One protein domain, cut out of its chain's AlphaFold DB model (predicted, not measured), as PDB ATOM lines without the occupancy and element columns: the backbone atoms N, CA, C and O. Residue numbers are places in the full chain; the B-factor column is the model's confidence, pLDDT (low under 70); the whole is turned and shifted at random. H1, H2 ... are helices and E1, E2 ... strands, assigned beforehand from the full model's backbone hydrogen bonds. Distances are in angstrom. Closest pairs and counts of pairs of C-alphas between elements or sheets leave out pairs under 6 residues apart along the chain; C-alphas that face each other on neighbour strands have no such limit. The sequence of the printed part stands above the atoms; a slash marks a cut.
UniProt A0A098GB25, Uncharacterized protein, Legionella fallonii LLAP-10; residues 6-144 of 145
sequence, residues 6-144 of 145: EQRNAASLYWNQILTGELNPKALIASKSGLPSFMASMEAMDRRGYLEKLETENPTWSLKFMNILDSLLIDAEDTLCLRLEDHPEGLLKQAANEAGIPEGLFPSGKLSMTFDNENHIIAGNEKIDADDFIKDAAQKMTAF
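This is residues 6 to 144 of the 145 residues of an uncharacterized protein of Legionella fallonii LLAP-10 (UniProt A0A098GB25). Helix H1 runs through the middle, with the helical hairpin H4 H5 along one side of it, reached through H4, and a small two-stranded hairpin, E1 and E2, beside its first part. H6 starts at H1's first residues and leads away from them, H2 covers E2, and the long helix H3 stands across the other end, near H1 but loosely joined. The printed part has 139 residues with six named helices and two named strands, in the order H1 H2 H3 H4 H5 E1 E2 H6, with E1 and E2 an antiparallel sheet, and the class is mostly helix. The whole is compact, with a radius of gyration of the C-alphas of 14.9 A, and spans 39 by 37 by 30 A.

H1, residues 6 to 20, touches H4, residues 61 to 75, at a shallow tilt of 15 degrees, opposite ways; the closest C-alphas, of Arg 8 and Leu 73, are 5.9 A apart. H1 and H3, residues 37 to 57, are near each other, with 5 pairs of C-alphas within 10 A. H2, residues 26 to 32, is apart from H1. The closest C-alphas of H3 and H4 are those of Glu 55 and Trp 61, 7.0 A apart: close but not clearly touching, about perpendicular at 75 degrees. H4 and H5, residues 91 to 99, form a hairpin and touch at a steep tilt of 42 degrees, with the C-alphas of Phe 65 and Ala 99 closest at 5.1 A. E1, residues 120 to 123, and E2, residues 126 to 129, form an antiparallel hairpin, with N 121 and O 128 at 2.8 A and N 123 and O 126 at 2.9 A, within hydrogen-bond range. Residues 114 to 115 pair antiparallel with residues 121 to 122 of E1. The closest C-alphas of H2 and E2, of Ser 31 and Glu 126, are 6.0 A apart. H6, residues 130 to 142, touches H1 with residues 130 to 134 alone, at a steep tilt of 53 degrees, the same way; Gln 7 and Ala 130 have the closest C-alphas, 5.2 A apart. Every O i to N i+4 pair is within hydrogen-bond range in H1, H2, H3, H5 and H6, and 10 of 11 are in H4.

H1 begins at C-alpha 6, (298.068, 281.172, 287.270), and is 21.0 A long. H3 measures 30.6 A, H4 22.0 A and H6 19.0 A, ending at C-alpha 142, (282.447, 290.968, 280.592).

The C-alphas farthest apart, of Glu 85 and Phe 144, are 46.4 A apart. The printed part has no cut. The links H4 to H5 and H5 to E1 are long. The mean pLDDT of the printed part is 70.2, and 56 residues are under 70, among them 20 to 49, 78 to 89 and 137 to 144.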
ATOM      1  N   GLU A   6     298.279 279.772 287.601       87.56
ATOM      2  CA  GLU A   6     298.068 281.172 287.270       87.56
ATOM      3  C   GLU A   6     299.136 281.674 286.292       87.56
ATOM      4  O   GLU A   6     298.786 282.200 285.238       87.56
ATOM      5  N   GLN A   7     300.425 281.419 286.550       88.00
ATOM      6  CA  GLN A   7     301.514 281.746 285.618       88.00
ATOM      7  C   GLN A   7     301.326 281.080 284.254       88.00
ATOM      8  O   GLN A   7     301.518 281.722 283.221       88.00
ATOM      9  N   ARG A   8     300.904 279.811 284.235       87.81
ATOM     10  CA  ARG A   8     300.591 279.096 282.992       87.81
ATOM     11  C   ARG A   8     299.460 279.777 282.224       87.81
ATOM     12  O   ARG A   8     299.630 280.104 281.054       87.81
ATOM     13  N   ASN A   9     298.329 280.019 282.882       85.88
ATOM     14  CA  ASN A   9     297.153 280.615 282.249       85.88
ATOM     15  C   ASN A   9     297.434 282.035 281.742       85.88
ATOM     16  O   ASN A   9     297.045 282.387 280.627       85.88
ATOM     17  N   ALA A  10     298.133 282.842 282.542       86.56
ATOM     18  CA  ALA A  10     298.525 284.188 282.160       86.56
ATOM     19  C   ALA A  10     299.500 284.173 280.972       86.56
ATOM     20  O   ALA A  10     299.351 284.996 280.070       86.56
ATOM     21  N   ALA A  11     300.429 283.212 280.902       86.00
ATOM     22  CA  ALA A  11     301.352 283.070 279.778       86.00
ATOM     23  C   ALA A  11     300.618 282.708 278.481       86.00
ATOM     24  O   ALA A  11     300.762 283.421 277.487       86.00
ATOM     25  N   SER A  12     299.782 281.665 278.484       83.44
ATOM     26  CA  SER A  12     298.996 281.287 277.300       83.44
ATOM     27  C   SER A  12     298.120 282.447 276.813       83.44
ATOM     28  O   SER A  12     298.072 282.749 275.619       83.44
ATOM     29  N   LEU A  13     297.480 283.170 277.739       83.19
ATOM     30  CA  LEU A  13     296.634 284.318 277.417       83.19
ATOM     31  C   LEU A  13     297.426 285.503 276.848       83.19
ATOM     32  O   LEU A  13     297.001 286.116 275.867       83.19
ATOM     33  N   TYR A  14     298.581 285.808 277.439       81.25
ATOM     34  CA  TYR A  14     299.491 286.851 276.975       81.25
ATOM     35  C   TYR A  14     299.934 286.608 275.532       81.25
ATOM     36  O   TYR A  14     299.913 287.523 274.703       81.25
ATOM     37  N   TRP A  15     300.263 285.363 275.198       79.88
ATOM     38  CA  TRP A  15     300.683 285.010 273.848       79.88
ATOM     39  C   TRP A  15     299.560 285.031 272.845       79.88
ATOM     40  O   TRP A  15     299.738 285.608 271.774       79.88
ATOM     41  N   ASN A  16     298.391 284.520 273.213       79.06
ATOM     42  CA  ASN A  16     297.215 284.638 272.369       79.06
ATOM     43  C   ASN A  16     296.936 286.110 272.005       79.06
ATOM     44  O   ASN A  16     296.785 286.436 270.832       79.06
ATOM     45  N   GLN A  17     296.995 287.022 272.981       74.81
ATOM     46  CA  GLN A  17     296.810 288.464 272.761       74.81
ATOM     47  C   GLN A  17     297.893 289.104 271.883       74.81
ATOM     48  O   GLN A  17     297.604 289.968 271.051       74.81
ATOM     49  N   ILE A  18     299.155 288.693 272.041       73.38
ATOM     50  CA  ILE A  18     300.227 289.140 271.150       73.38
ATOM     51  C   ILE A  18     299.946 288.690 269.717       73.38
ATOM     52  O   ILE A  18     300.131 289.493 268.800       73.38
ATOM     53  N   LEU A  19     299.534 287.437 269.514       70.69
ATOM     54  CA  LEU A  19     299.319 286.836 268.197       70.69
ATOM     55  C   LEU A  19     298.096 287.400 267.471       70.69
ATOM     56  O   LEU A  19     298.193 287.691 266.282       70.69
ATOM     57  N   THR A  20     296.983 287.617 268.172       67.31
ATOM     58  CA  THR A  20     295.766 288.209 267.589       67.31
ATOM     59  C   THR A  20     295.885 289.717 267.365       67.31
ATOM     60  O   THR A  20     295.028 290.326 266.730       67.31
ATOM     61  N   GLY A  21     296.944 290.348 267.885       58.47
ATOM     62  CA  GLY A  21     297.105 291.802 267.866       58.47
ATOM     63  C   GLY A  21     296.212 292.527 268.878       58.47
ATOM     64  O   GLY A  21     296.258 293.757 268.961       58.47
ATOM     65  N   GLU A  22     295.447 291.793 269.690       59.81
ATOM     66  CA  GLU A  22     294.635 292.319 270.785       59.81
ATOM     67  C   GLU A  22     295.513 292.650 272.000       59.81
ATOM     68  O   GLU A  22     295.471 292.016 273.050       59.81
ATOM     69  N   LEU A  23     296.345 293.683 271.880       55.03
ATOM     70  CA  LEU A  23     297.201 294.139 272.977       55.03
ATOM     71  C   LEU A  23     296.368 294.951 273.974       55.03
ATOM     72  O   LEU A  23     296.297 296.174 273.854       55.03
ATOM     73  N   ASN A  24     295.698 294.288 274.923       57.41
ATOM     74  CA  ASN A  24     294.715 294.976 275.770       57.41
ATOM     75  C   ASN A  24     294.608 294.620 277.276       57.41
ATOM     76  O   ASN A  24     293.528 294.769 277.847       57.41
ATOM     77  N   PRO A  25     295.691 294.259 277.974       50.41
ATOM     78  CA  PRO A  25     295.797 294.420 279.439       50.41
ATOM     79  C   PRO A  25     296.554 295.688 279.844       50.41
ATOM     80  O   PRO A  25     297.498 296.098 279.165       50.41
ATOM     81  N   LYS A  26     296.195 296.302 280.981       53.47
ATOM     82  CA  LYS A  26     296.915 297.478 281.511       53.47
ATOM     83  C   LYS A  26     298.400 297.180 281.741       53.47
ATOM     84  O   LYS A  26     299.217 298.059 281.495       53.47
ATOM     85  N   ALA A  27     298.748 295.943 282.105       44.97
ATOM     86  CA  ALA A  27     300.129 295.472 282.236       44.97
ATOM     87  C   ALA A  27     300.927 295.546 280.912       44.97
ATOM     88  O   ALA A  27     302.054 296.038 280.885       44.97
ATOM     89  N   LEU A  28     300.314 295.152 279.790       51.94
ATOM     90  CA  LEU A  28     300.902 295.243 278.442       51.94
ATOM     91  C   LEU A  28     301.015 296.700 277.956       51.94
ATOM     92  O   LEU A  28     301.958 297.055 277.250       51.94
ATOM     93  N   ILE A  29     300.074 297.569 278.342       54.06
ATOM     94  CA  ILE A  29     300.110 299.009 278.024       54.06
ATOM     95  C   ILE A  29     301.187 299.728 278.851       54.06
ATOM     96  O   ILE A  29     301.939 300.533 278.303       54.06
ATOM     97  N   ALA A  30     301.292 299.420 280.146       49.28
ATOM     98  CA  ALA A  30     302.301 299.982 281.040       49.28
ATOM     99  C   ALA A  30     303.722 299.635 280.573       49.28
ATOM    100  O   ALA A  30     304.599 300.493 280.592       49.28
ATOM    101  N   SER A  31     303.926 298.428 280.051       45.28
ATOM    102  CA  SER A  31     305.185 298.034 279.422       45.28
ATOM    103  C   SER A  31     305.555 298.853 278.180       45.28
ATOM    104  O   SER A  31     306.689 299.312 278.028       45.28
ATOM    105  N   LYS A  32     304.590 299.070 277.280       49.97
ATOM    106  CA  LYS A  32     304.821 299.801 276.025       49.97
ATOM    107  C   LYS A  32     305.172 301.273 276.230       49.97
ATOM    108  O   LYS A  32     305.659 301.904 275.297       49.97
ATOM    109  N   SER A  33     304.943 301.820 277.424       47.69
ATOM    110  CA  SER A  33     305.219 303.226 277.743       47.69
ATOM    111  C   SER A  33     306.703 303.618 277.626       47.69
ATOM    112  O   SER A  33     307.002 304.807 277.533       47.69
ATOM    113  N   GLY A  34     307.623 302.644 277.571       46.03
ATOM    114  CA  GLY A  34     309.059 302.868 277.373       46.03
ATOM    115  C   GLY A  34     309.546 302.861 275.916       46.03
ATOM    116  O   GLY A  34     310.714 303.169 275.680       46.03
ATOM    117  N   LEU A  35     308.700 302.515 274.936       47.31
ATOM    118  CA  LEU A  35     309.085 302.468 273.520       47.31
ATOM    119  C   LEU A  35     308.712 303.776 272.801       47.31
ATOM    120  O   LEU A  35     307.589 304.262 272.955       47.31
ATOM    121  N   PRO A  36     309.599 304.343 271.961       47.72
ATOM    122  CA  PRO A  36     309.238 305.469 271.108       47.72
ATOM    123  C   PRO A  36     308.032 305.112 270.226       47.72
ATOM    124  O   PRO A  36     308.031 304.074 269.563       47.72
ATOM    125  N   SER A  37     307.005 305.971 270.184       47.69
ATOM    126  CA  SER A  37     305.721 305.656 269.524       47.69
ATOM    127  C   SER A  37     305.856 305.282 268.042       47.69
ATOM    128  O   SER A  37     305.068 304.489 267.524       47.69
ATOM    129  N   PHE A  38     306.878 305.809 267.362       45.12
ATOM    130  CA  PHE A  38     307.163 305.501 265.964       45.12
ATOM    131  C   PHE A  38     307.709 304.078 265.773       45.12
ATOM    132  O   PHE A  38     307.326 303.418 264.812       45.12
ATOM    133  N   MET A  39     308.529 303.570 266.704       46.09
ATOM    134  CA  MET A  39     309.045 302.193 266.660       46.09
ATOM    135  C   MET A  39     307.919 301.188 266.883       46.09
ATOM    136  O   MET A  39     307.760 300.263 266.095       46.09
ATOM    137  N   ALA A  40     307.061 301.443 267.876       55.62
ATOM    138  CA  ALA A  40     305.904 300.593 268.157       55.62
ATOM    139  C   ALA A  40     304.920 300.514 266.973       55.62
ATOM    140  O   ALA A  40     304.290 299.481 266.756       55.62
ATOM    141  N   SER A  41     304.782 301.603 266.208       51.03
ATOM    142  CA  SER A  41     303.866 301.681 265.061       51.03
ATOM    143  C   SER A  41     304.429 300.997 263.812       51.03
ATOM    144  O   SER A  41     303.689 300.318 263.102       51.03
ATOM    145  N   MET A  42     305.733 301.152 263.554       50.44
ATOM    146  CA  MET A  42     306.415 300.542 262.407       50.44
ATOM    147  C   MET A  42     306.552 299.024 262.585       50.44
ATOM    148  O   MET A  42     306.194 298.272 261.683       50.44
ATOM    149  N   GLU A  43     306.936 298.568 263.785       60.78
ATOM    150  CA  GLU A  43     306.944 297.141 264.137       60.78
ATOM    151  C   GLU A  43     305.545 296.518 264.020       60.78
ATOM    152  O   GLU A  43     305.408 295.389 263.558       60.78
ATOM    153  N   ALA A  44     304.487 297.246 264.393       62.00
ATOM    154  CA  ALA A  44     303.118 296.744 264.296       62.00
ATOM    155  C   ALA A  44     302.617 296.610 262.845       62.00
ATOM    156  O   ALA A  44     301.931 295.632 262.538       62.00
ATOM    157  N   MET A  45     302.934 297.566 261.959       55.25
ATOM    158  CA  MET A  45     302.523 297.511 260.547       55.25
ATOM    159  C   MET A  45     303.222 296.388 259.783       55.25
ATOM    160  O   MET A  45     302.539 295.606 259.120       55.25
ATOM    161  N   ASP A  46     304.545 296.266 259.915       64.31
ATOM    162  CA  ASP A  46     305.297 295.203 259.240       64.31
ATOM    163  C   ASP A  46     304.836 293.827 259.731       64.31
ATOM    164  O   ASP A  46     304.523 292.939 258.935       64.31
ATOM    165  N   ARG A  47     304.673 293.667 261.048       67.25
ATOM    166  CA  ARG A  47     304.216 292.418 261.667       67.25
ATOM    167  C   ARG A  47     302.844 291.967 261.171       67.25
ATOM    168  O   ARG A  47     302.654 290.775 260.939       67.25
ATOM    169  N   ARG A  48     301.896 292.890 260.986       68.69
ATOM    170  CA  ARG A  48     300.553 292.552 260.493       68.69
ATOM    171  C   ARG A  48     300.604 291.917 259.101       68.69
ATOM    172  O   ARG A  48     299.983 290.879 258.901       68.69
ATOM    173  N   GLY A  49     301.379 292.486 258.178       69.06
ATOM    174  CA  GLY A  49     301.519 291.934 256.827       69.06
ATOM    175  C   GLY A  49     302.150 290.538 256.816       69.06
ATOM    176  O   GLY A  49     301.715 289.659 256.073       69.06
ATOM    177  N   TYR A  50     303.136 290.294 257.684       71.12
ATOM    178  CA  TYR A  50     303.735 288.965 257.810       71.12
ATOM    179  C   TYR A  50     302.794 287.937 258.459       71.12
ATOM    180  O   TYR A  50     302.799 286.781 258.038       71.12
ATOM    181  N   LEU A  51     301.969 288.331 259.438       72.50
ATOM    182  CA  LEU A  51     300.949 287.449 260.021       72.50
ATOM    183  C   LEU A  51     299.855 287.099 259.006       72.50
ATOM    184  O   LEU A  51     299.474 285.939 258.910       72.50
ATOM    185  N   GLU A  52     299.400 288.062 258.200       75.81
ATOM    186  CA  GLU A  52     298.430 287.821 257.117       75.81
ATOM    187  C   GLU A  52     298.993 286.852 256.058       75.81
ATOM    188  O   GLU A  52     298.292 285.959 255.571       75.81
ATOM    189  N   LYS A  53     300.288 286.969 255.741       79.44
ATOM    190  CA  LYS A  53     300.983 286.020 254.865       79.44
ATOM    191  C   LYS A  53     301.081 284.626 255.493       79.44
ATOM    192  O   LYS A  53     300.794 283.643 254.816       79.44
ATOM    193  N   LEU A  54     301.439 284.537 256.776       78.31
ATOM    194  CA  LEU A  54     301.524 283.267 257.499       78.31
ATOM    195  C   LEU A  54     300.158 282.576 257.610       78.31
ATOM    196  O   LEU A  54     300.078 281.368 257.429       78.31
ATOM    197  N   GLU A  55     299.085 283.335 257.831       81.56
ATOM    198  CA  GLU A  55     297.708 282.831 257.828       81.56
ATOM    199  C   GLU A  55     297.325 282.247 256.461       81.56
ATOM    200  O   GLU A  55     296.668 281.215 256.378       81.56
ATOM    201  N   THR A  56     297.788 282.872 255.375       83.25
ATOM    202  CA  THR A  56     297.536 282.398 254.008       83.25
ATOM    203  C   THR A  56     298.331 281.127 253.685       83.25
ATOM    204  O   THR A  56     297.807 280.208 253.057       83.25
ATOM    205  N   GLU A  57     299.601 281.067 254.094       85.06
ATOM    206  CA  GLU A  57     300.513 279.953 253.794       85.06
ATOM    207  C   GLU A  57     300.331 278.755 254.743       85.06
ATOM    208  O   GLU A  57     300.548 277.609 254.349       85.06
ATOM    209  N   ASN A  58     299.911 278.998 255.986       80.81
ATOM    210  CA  ASN A  58     299.682 277.987 257.013       80.81
ATOM    211  C   ASN A  58     298.518 278.391 257.940       80.81
ATOM    212  O   ASN A  58     298.771 278.765 259.078       80.81
ATOM    213  N   PRO A  59     297.244 278.231 257.544       82.81
ATOM    214  CA  PRO A  59     296.077 278.692 258.322       82.81
ATOM    215  C   PRO A  59     295.944 278.113 259.742       82.81
ATOM    216  O   PRO A  59     295.138 278.562 260.548       82.81
ATOM    217  N   THR A  60     296.708 277.068 260.062       84.44
ATOM    218  CA  THR A  60     296.694 276.413 261.378       84.44
ATOM    219  C   THR A  60     297.892 276.781 262.251       84.44
ATOM    220  O   THR A  60     298.069 276.195 263.320       84.44
ATOM    221  N   TRP A  61     298.731 277.727 261.813       81.06
ATOM    222  CA  TRP A  61     299.971 278.101 262.496       81.06
ATOM    223  C   TRP A  61     299.729 278.517 263.951       81.06
ATOM    224  O   TRP A  61     300.473 278.099 264.837       81.06
ATOM    225  N   SER A  62     298.668 279.290 264.196       80.06
ATOM    226  CA  SER A  62     298.326 279.844 265.507       80.06
ATOM    227  C   SER A  62     297.905 278.740 266.473       80.06
ATOM    228  O   SER A  62     298.448 278.637 267.569       80.06
ATOM    229  N   LEU A  63     297.024 277.840 266.030       83.25
ATOM    230  CA  LEU A  63     296.611 276.665 266.798       83.25
ATOM    231  C   LEU A  63     297.797 275.737 267.092       83.25
ATOM    232  O   LEU A  63     297.959 275.276 268.220       83.25
ATOM    233  N   LYS A  64     298.639 275.469 266.086       86.12
ATOM    234  CA  LYS A  64     299.822 274.617 266.242       86.12
ATOM    235  C   LYS A  64     300.784 275.206 267.276       86.12
ATOM    236  O   LYS A  64     301.213 274.489 268.173       86.12
ATOM    237  N   PHE A  65     301.077 276.499 267.170       86.38
ATOM    238  CA  PHE A  65     301.920 277.212 268.122       86.38
ATOM    239  C   PHE A  65     301.358 277.167 269.541       86.38
ATOM    240  O   PHE A  65     302.088 276.810 270.460       86.38
ATOM    241  N   MET A  66     300.069 277.473 269.717       86.38
ATOM    242  CA  MET A  66     299.441 277.482 271.041       86.38
ATOM    243  C   MET A  66     299.448 276.096 271.687       86.38
ATOM    244  O   MET A  66     299.804 275.983 272.853       86.38
ATOM    245  N   ASN A  67     299.171 275.030 270.931       85.44
ATOM    246  CA  ASN A  67     299.228 273.662 271.456       85.44
ATOM    247  C   ASN A  67     300.637 273.266 271.926       85.44
ATOM    248  O   ASN A  67     300.790 272.601 272.954       85.44
ATOM    249  N   ILE A  68     301.669 273.659 271.170       86.44
ATOM    250  CA  ILE A  68     303.065 273.410 271.547       86.44
ATOM    251  C   ILE A  68     303.410 274.220 272.799       86.44
ATOM    252  O   ILE A  68     303.922 273.661 273.765       86.44
ATOM    253  N   LEU A  69     303.073 275.511 272.817       86.44
ATOM    254  CA  LEU A  69     303.319 276.389 273.957       86.44
ATOM    255  C   LEU A  69     302.642 275.871 275.232       86.44
ATOM    256  O   LEU A  69     303.302 275.757 276.259       86.44
ATOM    257  N   ASP A  70     301.361 275.510 275.167       84.19
ATOM    258  CA  ASP A  70     300.619 274.978 276.312       84.19
ATOM    259  C   ASP A  70     301.254 273.688 276.840       84.19
ATOM    260  O   ASP A  70     301.359 273.501 278.052       84.19
ATOM    261  N   SER A  71     301.749 272.829 275.942       84.00
ATOM    262  CA  SER A  71     302.483 271.617 276.321       84.00
ATOM    263  C   SER A  71     303.790 271.952 277.048       84.00
ATOM    264  O   SER A  71     304.065 271.390 278.104       84.00
ATOM    265  N   LEU A  72     304.564 272.917 276.543       84.81
ATOM    266  CA  LEU A  72     305.808 273.368 277.178       84.81
ATOM    267  C   LEU A  72     305.560 274.016 278.549       84.81
ATOM    268  O   LEU A  72     306.335 273.817 279.483       84.81
ATOM    269  N   LEU A  73     304.458 274.751 278.707       84.56
ATOM    270  CA  LEU A  73     304.076 275.374 279.976       84.56
ATOM    271  C   LEU A  73     303.601 274.366 281.036       84.56
ATOM    272  O   LEU A  73     303.585 274.687 282.229       84.56
ATOM    273  N   ILE A  74     303.199 273.152 280.644       82.38
ATOM    274  CA  ILE A  74     302.837 272.096 281.600       82.38
ATOM    275  C   ILE A  74     304.051 271.641 282.415       82.38
ATOM    276  O   ILE A  74     303.932 271.397 283.625       82.38
ATOM    277  N   ASP A  75     305.208 271.590 281.765       77.62
ATOM    278  CA  ASP A  75     306.462 271.105 282.337       77.62
ATOM    279  C   ASP A  75     307.441 272.221 282.721       77.62
ATOM    280  O   ASP A  75     308.518 271.937 283.238       77.62
ATOM    281  N   ALA A  76     307.049 273.483 282.541       77.88
ATOM    282  CA  ALA A  76     307.865 274.636 282.890       77.88
ATOM    283  C   ALA A  76     308.146 274.744 284.400       77.88
ATOM    284  O   ALA A  76     307.273 274.548 285.258       77.88
ATOM    285  N   GLU A  77     309.382 275.125 284.715       76.56
ATOM    286  CA  GLU A  77     309.857 275.384 286.072       76.56
ATOM    287  C   GLU A  77     310.118 276.880 286.304       76.56
ATOM    288  O   GLU A  77     310.383 277.636 285.368       76.56
ATOM    289  N   ASP A  78     310.029 277.309 287.564       69.12
ATOM    290  CA  ASP A  78     310.405 278.638 288.014       69.12
ATOM    291  C   ASP A  78     311.918 278.820 287.863       69.12
ATOM    292  O   ASP A  78     312.766 278.313 288.594       69.12
ATOM    293  N   THR A  79     312.292 279.564 286.839       62.50
ATOM    294  CA  THR A  79     313.683 279.909 286.582       62.50
ATOM    295  C   THR A  79     314.067 281.095 287.450       62.50
ATOM    296  O   THR A  79     314.175 282.226 286.975       62.50
ATOM    297  N   LEU A  80     314.314 280.846 288.736       45.25
ATOM    298  CA  LEU A  80     314.988 281.806 289.603       45.25
ATOM    299  C   LEU A  80     316.440 281.946 289.127       45.25
ATOM    300  O   LEU A  80     317.335 281.268 289.612       45.25
ATOM    301  N   CYS A  81     316.638 282.786 288.109       43.06
ATOM    302  CA  CYS A  81     317.909 283.339 287.649       43.06
ATOM    303  C   CYS A  81     319.119 282.394 287.809       43.06
ATOM    304  O   CYS A  81     320.079 282.717 288.514       43.06
ATOM    305  N   LEU A  82     319.120 281.239 287.135       33.38
ATOM    306  CA  LEU A  82     320.371 280.523 286.886       33.38
ATOM    307  C   LEU A  82     321.124 281.291 285.799       33.38
ATOM    308  O   LEU A  82     320.935 281.099 284.601       33.38
ATOM    309  N   ARG A  83     321.938 282.250 286.242       40.62
ATOM    310  CA  ARG A  83     323.008 282.815 285.422       40.62
ATOM    311  C   ARG A  83     323.961 281.691 285.001       40.62
ATOM    312  O   ARG A  83     324.386 280.933 285.868       40.62
ATOM    313  N   LEU A  84     324.387 281.771 283.733       37.16
ATOM    314  CA  LEU A  84     325.483 281.042 283.063       37.16
ATOM    315  C   LEU A  84     325.046 279.616 282.667       37.16
ATOM    316  O   LEU A  84     324.837 278.788 283.538       37.16
ATOM    317  N   GLU A  85     324.806 279.262 281.403       33.94
ATOM    318  CA  GLU A  85     325.546 279.553 280.168       33.94
ATOM    319  C   GLU A  85     324.579 279.697 278.965       33.94
ATOM    320  O   GLU A  85     323.580 278.991 278.877       33.94
ATOM    321  N   ASP A  86     324.868 280.665 278.090       35.03
ATOM    322  CA  ASP A  86     324.362 280.877 276.724       35.03
ATOM    323  C   ASP A  86     322.878 280.591 276.429       35.03
ATOM    324  O   ASP A  86     322.500 279.593 275.830       35.03
ATOM    325  N   HIS A  87     322.067 281.607 276.741       38.66
ATOM    326  CA  HIS A  87     320.700 281.824 276.261       38.66
ATOM    327  C   HIS A  87     319.685 280.756 276.697       38.66
ATOM    328  O   HIS A  87     319.522 279.752 276.007       38.66
ATOM    329  N   PRO A  88     318.885 281.001 277.758       47.38
ATOM    330  CA  PRO A  88     317.603 280.323 277.867       47.38
ATOM    331  C   PRO A  88     316.819 280.646 276.592       47.38
ATOM    332  O   PRO A  88     316.324 281.762 276.410       47.38
ATOM    333  N   GLU A  89     316.780 279.701 275.657       56.59
ATOM    334  CA  GLU A  89     315.870 279.752 274.528       56.59
ATOM    335  C   GLU A  89     314.478 279.697 275.144       56.59
ATOM    336  O   GLU A  89     314.019 278.641 275.567       56.59
ATOM    337  N   GLY A  90     313.868 280.869 275.346       71.62
ATOM    338  CA  GLY A  90     312.601 280.958 276.062       71.62
ATOM    339  C   GLY A  90     311.574 280.022 275.434       71.62
ATOM    340  O   GLY A  90     311.615 279.774 274.227       71.62
ATOM    341  N   LEU A  91     310.641 279.516 276.246       76.31
ATOM    342  CA  LEU A  91     309.663 278.486 275.844       76.31
ATOM    343  C   LEU A  91     308.923 278.822 274.538       76.31
ATOM    344  O   LEU A  91     308.462 277.952 273.809       76.31
ATOM    345  N   LEU A  92     308.841 280.104 274.205       77.69
ATOM    346  CA  LEU A  92     308.210 280.602 272.992       77.69
ATOM    347  C   LEU A  92     309.081 280.551 271.767       77.69
ATOM    348  O   LEU A  92     308.556 280.376 270.677       77.69
ATOM    349  N   LYS A  93     310.390 280.747 271.930       81.19
ATOM    350  CA  LYS A  93     311.339 280.522 270.849       81.19
ATOM    351  C   LYS A  93     311.249 279.061 270.425       81.19
ATOM    352  O   LYS A  93     311.116 278.777 269.240       81.19
ATOM    353  N   GLN A  94     311.202 278.153 271.401       82.62
ATOM    354  CA  GLN A  94     310.975 276.737 271.142       82.62
ATOM    355  C   GLN A  94     309.618 276.496 270.456       82.62
ATOM    356  O   GLN A  94     309.582 275.889 269.387       82.62
ATOM    357  N   ALA A  95     308.520 277.044 270.991       84.38
ATOM    358  CA  ALA A  95     307.200 276.905 270.372       84.38
ATOM    359  C   ALA A  95     307.142 277.465 268.938       84.38
ATOM    360  O   ALA A  95     306.539 276.852 268.056       84.38
ATOM    361  N   ALA A  96     307.791 278.602 268.675       82.19
ATOM    362  CA  ALA A  96     307.871 279.220 267.355       82.19
ATOM    363  C   ALA A  96     308.654 278.343 266.372       82.19
ATOM    364  O   ALA A  96     308.176 278.091 265.264       82.19
ATOM    365  N   ASN A  97     309.804 277.818 266.796       83.75
ATOM    366  CA  ASN A  97     310.638 276.933 265.987       83.75
ATOM    367  C   ASN A  97     309.899 275.640 265.619       83.75
ATOM    368  O   ASN A  97     309.856 275.265 264.447       83.75
ATOM    369  N   GLU A  98     309.248 274.993 266.586       84.94
ATOM    370  CA  GLU A  98     308.469 273.769 266.354       84.94
ATOM    371  C   GLU A  98     307.205 274.026 265.505       84.94
ATOM    372  O   GLU A  98     306.780 273.185 264.694       84.94
ATOM    373  N   ALA A  99     306.612 275.217 265.628       83.19
ATOM    374  CA  ALA A  99     305.504 275.653 264.787       83.19
ATOM    375  C   ALA A  99     305.942 276.043 263.362       83.19
ATOM    376  O   ALA A  99     305.102 276.009 262.460       83.19
ATOM    377  N   GLY A 100     307.232 276.315 263.131       80.62
ATOM    378  CA  GLY A 100     307.776 276.778 261.850       80.62
ATOM    379  C   GLY A 100     307.542 278.271 261.601       80.62
ATOM    380  O   GLY A 100     307.361 278.684 260.458       80.62
ATOM    381  N   ILE A 101     307.492 279.069 262.668       78.94
ATOM    382  CA  ILE A 101     307.188 280.501 262.635       78.94
ATOM    383  C   ILE A 101     308.498 281.292 262.734       78.94
ATOM    384  O   ILE A 101     309.232 281.121 263.708       78.94
ATOM    385  N   PRO A 102     308.798 282.184 261.773       76.50
ATOM    386  CA  PRO A 102     309.974 283.045 261.846       76.50
ATOM    387  C   PRO A 102     310.008 283.913 263.110       76.50
ATOM    388  O   PRO A 102     309.032 284.587 263.429       76.50
ATOM    389  N   GLU A 103     311.161 283.988 263.777       72.81
ATOM    390  CA  GLU A 103     311.343 284.790 265.001       72.81
ATOM    391  C   GLU A 103     310.994 286.276 264.810       72.81
ATOM    392  O   GLU A 103     310.456 286.910 265.716       72.81
ATOM    393  N   GLY A 104     311.231 286.820 263.611       68.62
ATOM    394  CA  GLY A 104     310.924 288.214 263.263       68.62
ATOM    395  C   GLY A 104     309.432 288.576 263.294       68.62
ATOM    396  O   GLY A 104     309.091 289.748 263.176       68.62
ATOM    397  N   LEU A 105     308.539 287.595 263.465       68.94
ATOM    398  CA  LEU A 105     307.107 287.819 263.682       68.94
ATOM    399  C   LEU A 105     306.749 288.203 265.116       68.94
ATOM    400  O   LEU A 105     305.618 288.626 265.382       68.94
ATOM    401  N   PHE A 106     307.679 288.035 266.046       70.75
ATOM    402  CA  PHE A 106     307.465 288.313 267.453       70.75
ATOM    403  C   PHE A 106     308.099 289.655 267.825       70.75
ATOM    404  O   PHE A 106     309.164 289.993 267.309       70.75
ATOM    405  N   PRO A 107     307.476 290.442 268.725       67.94
ATOM    406  CA  PRO A 107     308.095 291.679 269.178       67.94
ATOM    407  C   PRO A 107     309.436 291.392 269.869       67.94
ATOM    408  O   PRO A 107     309.609 290.352 270.516       67.94
ATOM    409  N   SER A 108     310.384 292.322 269.738       66.94
ATOM    410  CA  SER A 108     311.753 292.133 270.223       66.94
ATOM    411  C   SER A 108     311.797 291.754 271.708       66.94
ATOM    412  O   SER A 108     311.087 292.320 272.544       66.94
ATOM    413  N   GLY A 109     312.607 290.743 272.035       66.06
ATOM    414  CA  GLY A 109     312.775 290.221 273.392       66.06
ATOM    415  C   GLY A 109     311.592 289.413 273.932       66.06
ATOM    416  O   GLY A 109     311.723 288.792 274.978       66.06
ATOM    417  N   LYS A 110     310.443 289.349 273.248       75.00
ATOM    418  CA  LYS A 110     309.280 288.613 273.772       75.00
ATOM    419  C   LYS A 110     309.470 287.107 273.776       75.00
ATOM    420  O   LYS A 110     308.939 286.438 274.650       75.00
ATOM    421  N   LEU A 111     310.280 286.586 272.863       72.62
ATOM    422  CA  LEU A 111     310.574 285.158 272.788       72.62
ATOM    423  C   LEU A 111     311.308 284.608 274.026       72.62
ATOM    424  O   LEU A 111     311.262 283.405 274.260       72.62
ATOM    425  N   SER A 112     311.938 285.458 274.847       74.06
ATOM    426  CA  SER A 112     312.694 285.049 276.038       74.06
ATOM    427  C   SER A 112     311.836 284.974 277.311       74.06
ATOM    428  O   SER A 112     312.262 285.442 278.369       74.06
ATOM    429  N   MET A 113     310.611 284.445 277.223       79.69
ATOM    430  CA  MET A 113     309.729 284.364 278.393       79.69
ATOM    431  C   MET A 113     310.268 283.408 279.455       79.69
ATOM    432  O   MET A 113     310.638 282.275 279.151       79.69
ATOM    433  N   THR A 114     310.258 283.876 280.699       83.00
ATOM    434  CA  THR A 114     310.675 283.154 281.905       83.00
ATOM    435  C   THR A 114     309.708 283.448 283.056       83.00
ATOM    436  O   THR A 114     308.796 284.267 282.917       83.00
ATOM    437  N   PHE A 115     309.893 282.771 284.188       84.50
ATOM    438  CA  PHE A 115     309.026 282.875 285.363       84.50
ATOM    439  C   PHE A 115     309.865 283.048 286.622       84.50
ATOM    440  O   PHE A 115     310.942 282.452 286.724       84.50
ATOM    441  N   ASP A 116     309.365 283.840 287.568       83.31
ATOM    442  CA  ASP A 116     309.939 283.939 288.911       83.31
ATOM    443  C   ASP A 116     309.090 283.188 289.950       83.31
ATOM    444  O   ASP A 116     308.012 282.665 289.657       83.31
ATOM    445  N   ASN A 117     309.598 283.104 291.176       83.69
ATOM    446  CA  ASN A 117     308.918 282.470 292.304       83.69
ATOM    447  C   ASN A 117     307.888 283.389 292.991       83.69
ATOM    448  O   ASN A 117     307.293 283.002 293.994       83.69
ATOM    449  N   GLU A 118     307.692 284.604 292.479       84.50
ATOM    450  CA  GLU A 118     306.779 285.617 293.010       84.50
ATOM    451  C   GLU A 118     305.490 285.707 292.169       84.50
ATOM    452  O   GLU A 118     304.803 286.720 292.207       84.50
ATOM    453  N   ASN A 119     305.147 284.650 291.421       85.75
ATOM    454  CA  ASN A 119     303.970 284.583 290.545       85.75
ATOM    455  C   ASN A 119     304.020 285.545 289.339       85.75
ATOM    456  O   ASN A 119     302.982 285.870 288.759       85.75
ATOM    457  N   HIS A 120     305.213 285.971 288.908       85.88
ATOM    458  CA  HIS A 120     305.345 286.812 287.722       85.88
ATOM    459  C   HIS A 120     305.764 286.033 286.477       85.88
ATOM    460  O   HIS A 120     306.467 285.019 286.535       85.88
ATOM    461  N   ILE A 121     305.362 286.576 285.331       86.19
ATOM    462  CA  ILE A 121     305.862 286.242 284.001       86.19
ATOM    463  C   ILE A 121     306.828 287.345 283.578       86.19
ATOM    464  O   ILE A 121     306.504 288.532 283.661       86.19
ATOM    465  N   ILE A 122     308.002 286.959 283.091       83.44
ATOM    466  CA  ILE A 122     309.018 287.879 282.589       83.44
ATOM    467  C   ILE A 122     309.140 287.687 281.078       83.44
ATOM    468  O   ILE A 122     309.601 286.638 280.645       83.44
ATOM    469  N   ALA A 123     308.738 288.671 280.266       78.00
ATOM    470  CA  ALA A 123     308.725 288.580 278.798       78.00
ATOM    471  C   ALA A 123     309.469 289.759 278.143       78.00
ATOM    472  O   ALA A 123     308.931 290.859 277.949       78.00
ATOM    473  N   GLY A 124     310.733 289.537 277.781       73.75
ATOM    474  CA  GLY A 124     311.647 290.608 277.383       73.75
ATOM    475  C   GLY A 124     311.891 291.554 278.556       73.75
ATOM    476  O   GLY A 124     312.358 291.126 279.605       73.75
ATOM    477  N   ASN A 125     311.521 292.827 278.402       69.56
ATOM    478  CA  ASN A 125     311.631 293.835 279.465       69.56
ATOM    479  C   ASN A 125     310.370 293.944 280.346       69.56
ATOM    480  O   ASN A 125     310.247 294.883 281.130       69.56
ATOM    481  N   GLU A 126     309.408 293.030 280.198       74.81
ATOM    482  CA  GLU A 126     308.163 293.039 280.972       74.81
ATOM    483  C   GLU A 126     308.248 292.142 282.188       74.81
ATOM    484  O   GLU A 126     308.666 291.000 282.054       74.81
ATOM    485  N   LYS A 127     307.765 292.639 283.330       83.62
ATOM    486  CA  LYS A 127     307.407 291.837 284.501       83.62
ATOM    487  C   LYS A 127     305.897 291.962 284.705       83.62
ATOM    488  O   LYS A 127     305.394 293.068 284.896       83.62
ATOM    489  N   ILE A 128     305.184 290.849 284.589       83.31
ATOM    490  CA  ILE A 128     303.720 290.772 284.585       83.31
ATOM    491  C   ILE A 128     303.297 289.936 285.784       83.31
ATOM    492  O   ILE A 128     303.683 288.776 285.871       83.31
ATOM    493  N   ASP A 129     302.500 290.501 286.685       87.56
ATOM    494  CA  ASP A 129     301.838 289.734 287.745       87.56
ATOM    495  C   ASP A 129     300.742 288.852 287.130       87.56
ATOM    496  O   ASP A 129     299.861 289.360 286.430       87.56
ATOM    497  N   ALA A 130     300.827 287.532 287.326       86.06
ATOM    498  CA  ALA A 130     299.924 286.589 286.672       86.06
ATOM    499  C   ALA A 130     298.466 286.739 287.140       86.06
ATOM    500  O   ALA A 130     297.546 286.664 286.319       86.06
ATOM    501  N   ASP A 131     298.246 287.003 288.428       87.19
ATOM    502  CA  ASP A 131     296.908 287.112 289.011       87.19
ATOM    503  C   ASP A 131     296.204 288.373 288.522       87.19
ATOM    504  O   ASP A 131     295.047 288.331 288.089       87.19
ATOM    505  N   ASP A 132     296.900 289.504 288.586       84.81
ATOM    506  CA  ASP A 132     296.366 290.784 288.140       84.81
ATOM    507  C   ASP A 132     296.129 290.781 286.631       84.81
ATOM    508  O   ASP A 132     295.104 291.283 286.164       84.81
ATOM    509  N   PHE A 133     297.007 290.131 285.865       83.81
ATOM    510  CA  PHE A 133     296.833 289.967 284.426       83.81
ATOM    511  C   PHE A 133     295.566 289.182 284.068       83.81
ATOM    512  O   PHE A 133     294.788 289.619 283.214       83.81
ATOM    513  N   ILE A 134     295.323 288.046 284.733       84.25
ATOM    514  CA  ILE A 134     294.124 287.226 284.506       84.25
ATOM    515  C   ILE A 134     292.859 287.999 284.894       84.25
ATOM    516  O   ILE A 134     291.886 287.998 284.136       84.25
ATOM    517  N   LYS A 135     292.864 288.694 286.042       82.19
ATOM    518  CA  LYS A 135     291.721 289.510 286.493       82.19
ATOM    519  C   LYS A 135     291.394 290.620 285.499       82.19
ATOM    520  O   LYS A 135     290.229 290.781 285.132       82.19
ATOM    521  N   ASP A 136     292.405 291.354 285.038       76.38
ATOM    522  CA  ASP A 136     292.238 292.433 284.063       76.38
ATOM    523  C   ASP A 136     291.676 291.912 282.733       76.38
ATOM    524  O   ASP A 136     290.794 292.538 282.134       76.38
ATOM    525  N   ALA A 137     292.152 290.755 282.268       69.25
ATOM    526  CA  ALA A 137     291.652 290.146 281.042       69.25
ATOM    527  C   ALA A 137     290.199 289.651 281.180       69.25
ATOM    528  O   ALA A 137     289.384 289.871 280.282       69.25
ATOM    529  N   ALA A 138     289.842 289.059 282.324       68.19
ATOM    530  CA  ALA A 138     288.488 288.573 282.600       68.19
ATOM    531  C   ALA A 138     287.451 289.710 282.715       68.19
ATOM    532  O   ALA A 138     286.335 289.593 282.202       68.19
ATOM    533  N   GLN A 139     287.818 290.836 283.340       61.69
ATOM    534  CA  GLN A 139     286.941 292.009 283.467       61.69
ATOM    535  C   GLN A 139     286.620 292.661 282.118       61.69
ATOM    536  O   GLN A 139     285.546 293.232 281.938       61.69
ATOM    537  N   LYS A 140     287.525 292.565 281.138       51.84
ATOM    538  CA  LYS A 140     287.266 293.089 279.793       51.84
ATOM    539  C   LYS A 140     286.363 292.184 278.962       51.84
ATOM    540  O   LYS A 140     285.554 292.720 278.215       51.84
ATOM    541  N   MET A 141     286.413 290.860 279.124       50.31
ATOM    542  CA  MET A 141     285.479 289.956 278.426       50.31
ATOM    543  C   MET A 141     284.018 290.179 278.844       50.31
ATOM    544  O   MET A 141     283.111 289.979 278.044       50.31
ATOM    545  N   THR A 142     283.786 290.638 280.077       41.41
ATOM    546  CA  THR A 142     282.447 290.968 280.592       41.41
ATOM    547  C   THR A 142     281.971 292.374 280.221       41.41
ATOM    548  O   THR A 142     280.774 292.623 280.261       41.41
ATOM    549  N   ALA A 143     282.864 293.282 279.817       41.62
ATOM    550  CA  ALA A 143     282.506 294.641 279.391       41.62
ATOM    551  C   ALA A 143     281.997 294.733 277.934       41.62
ATOM    552  O   ALA A 143     281.612 295.815 277.494       41.62
ATOM    553  N   PHE A 144     282.013 293.621 277.189       40.28
ATOM    554  CA  PHE A 144     281.515 293.514 275.809       40.28
ATOM    555  C   PHE A 144     280.226 292.673 275.678       40.28
ATOM    556  O   PHE A 144     279.811 292.384 274.555       40.28
TER     557      PHE A 144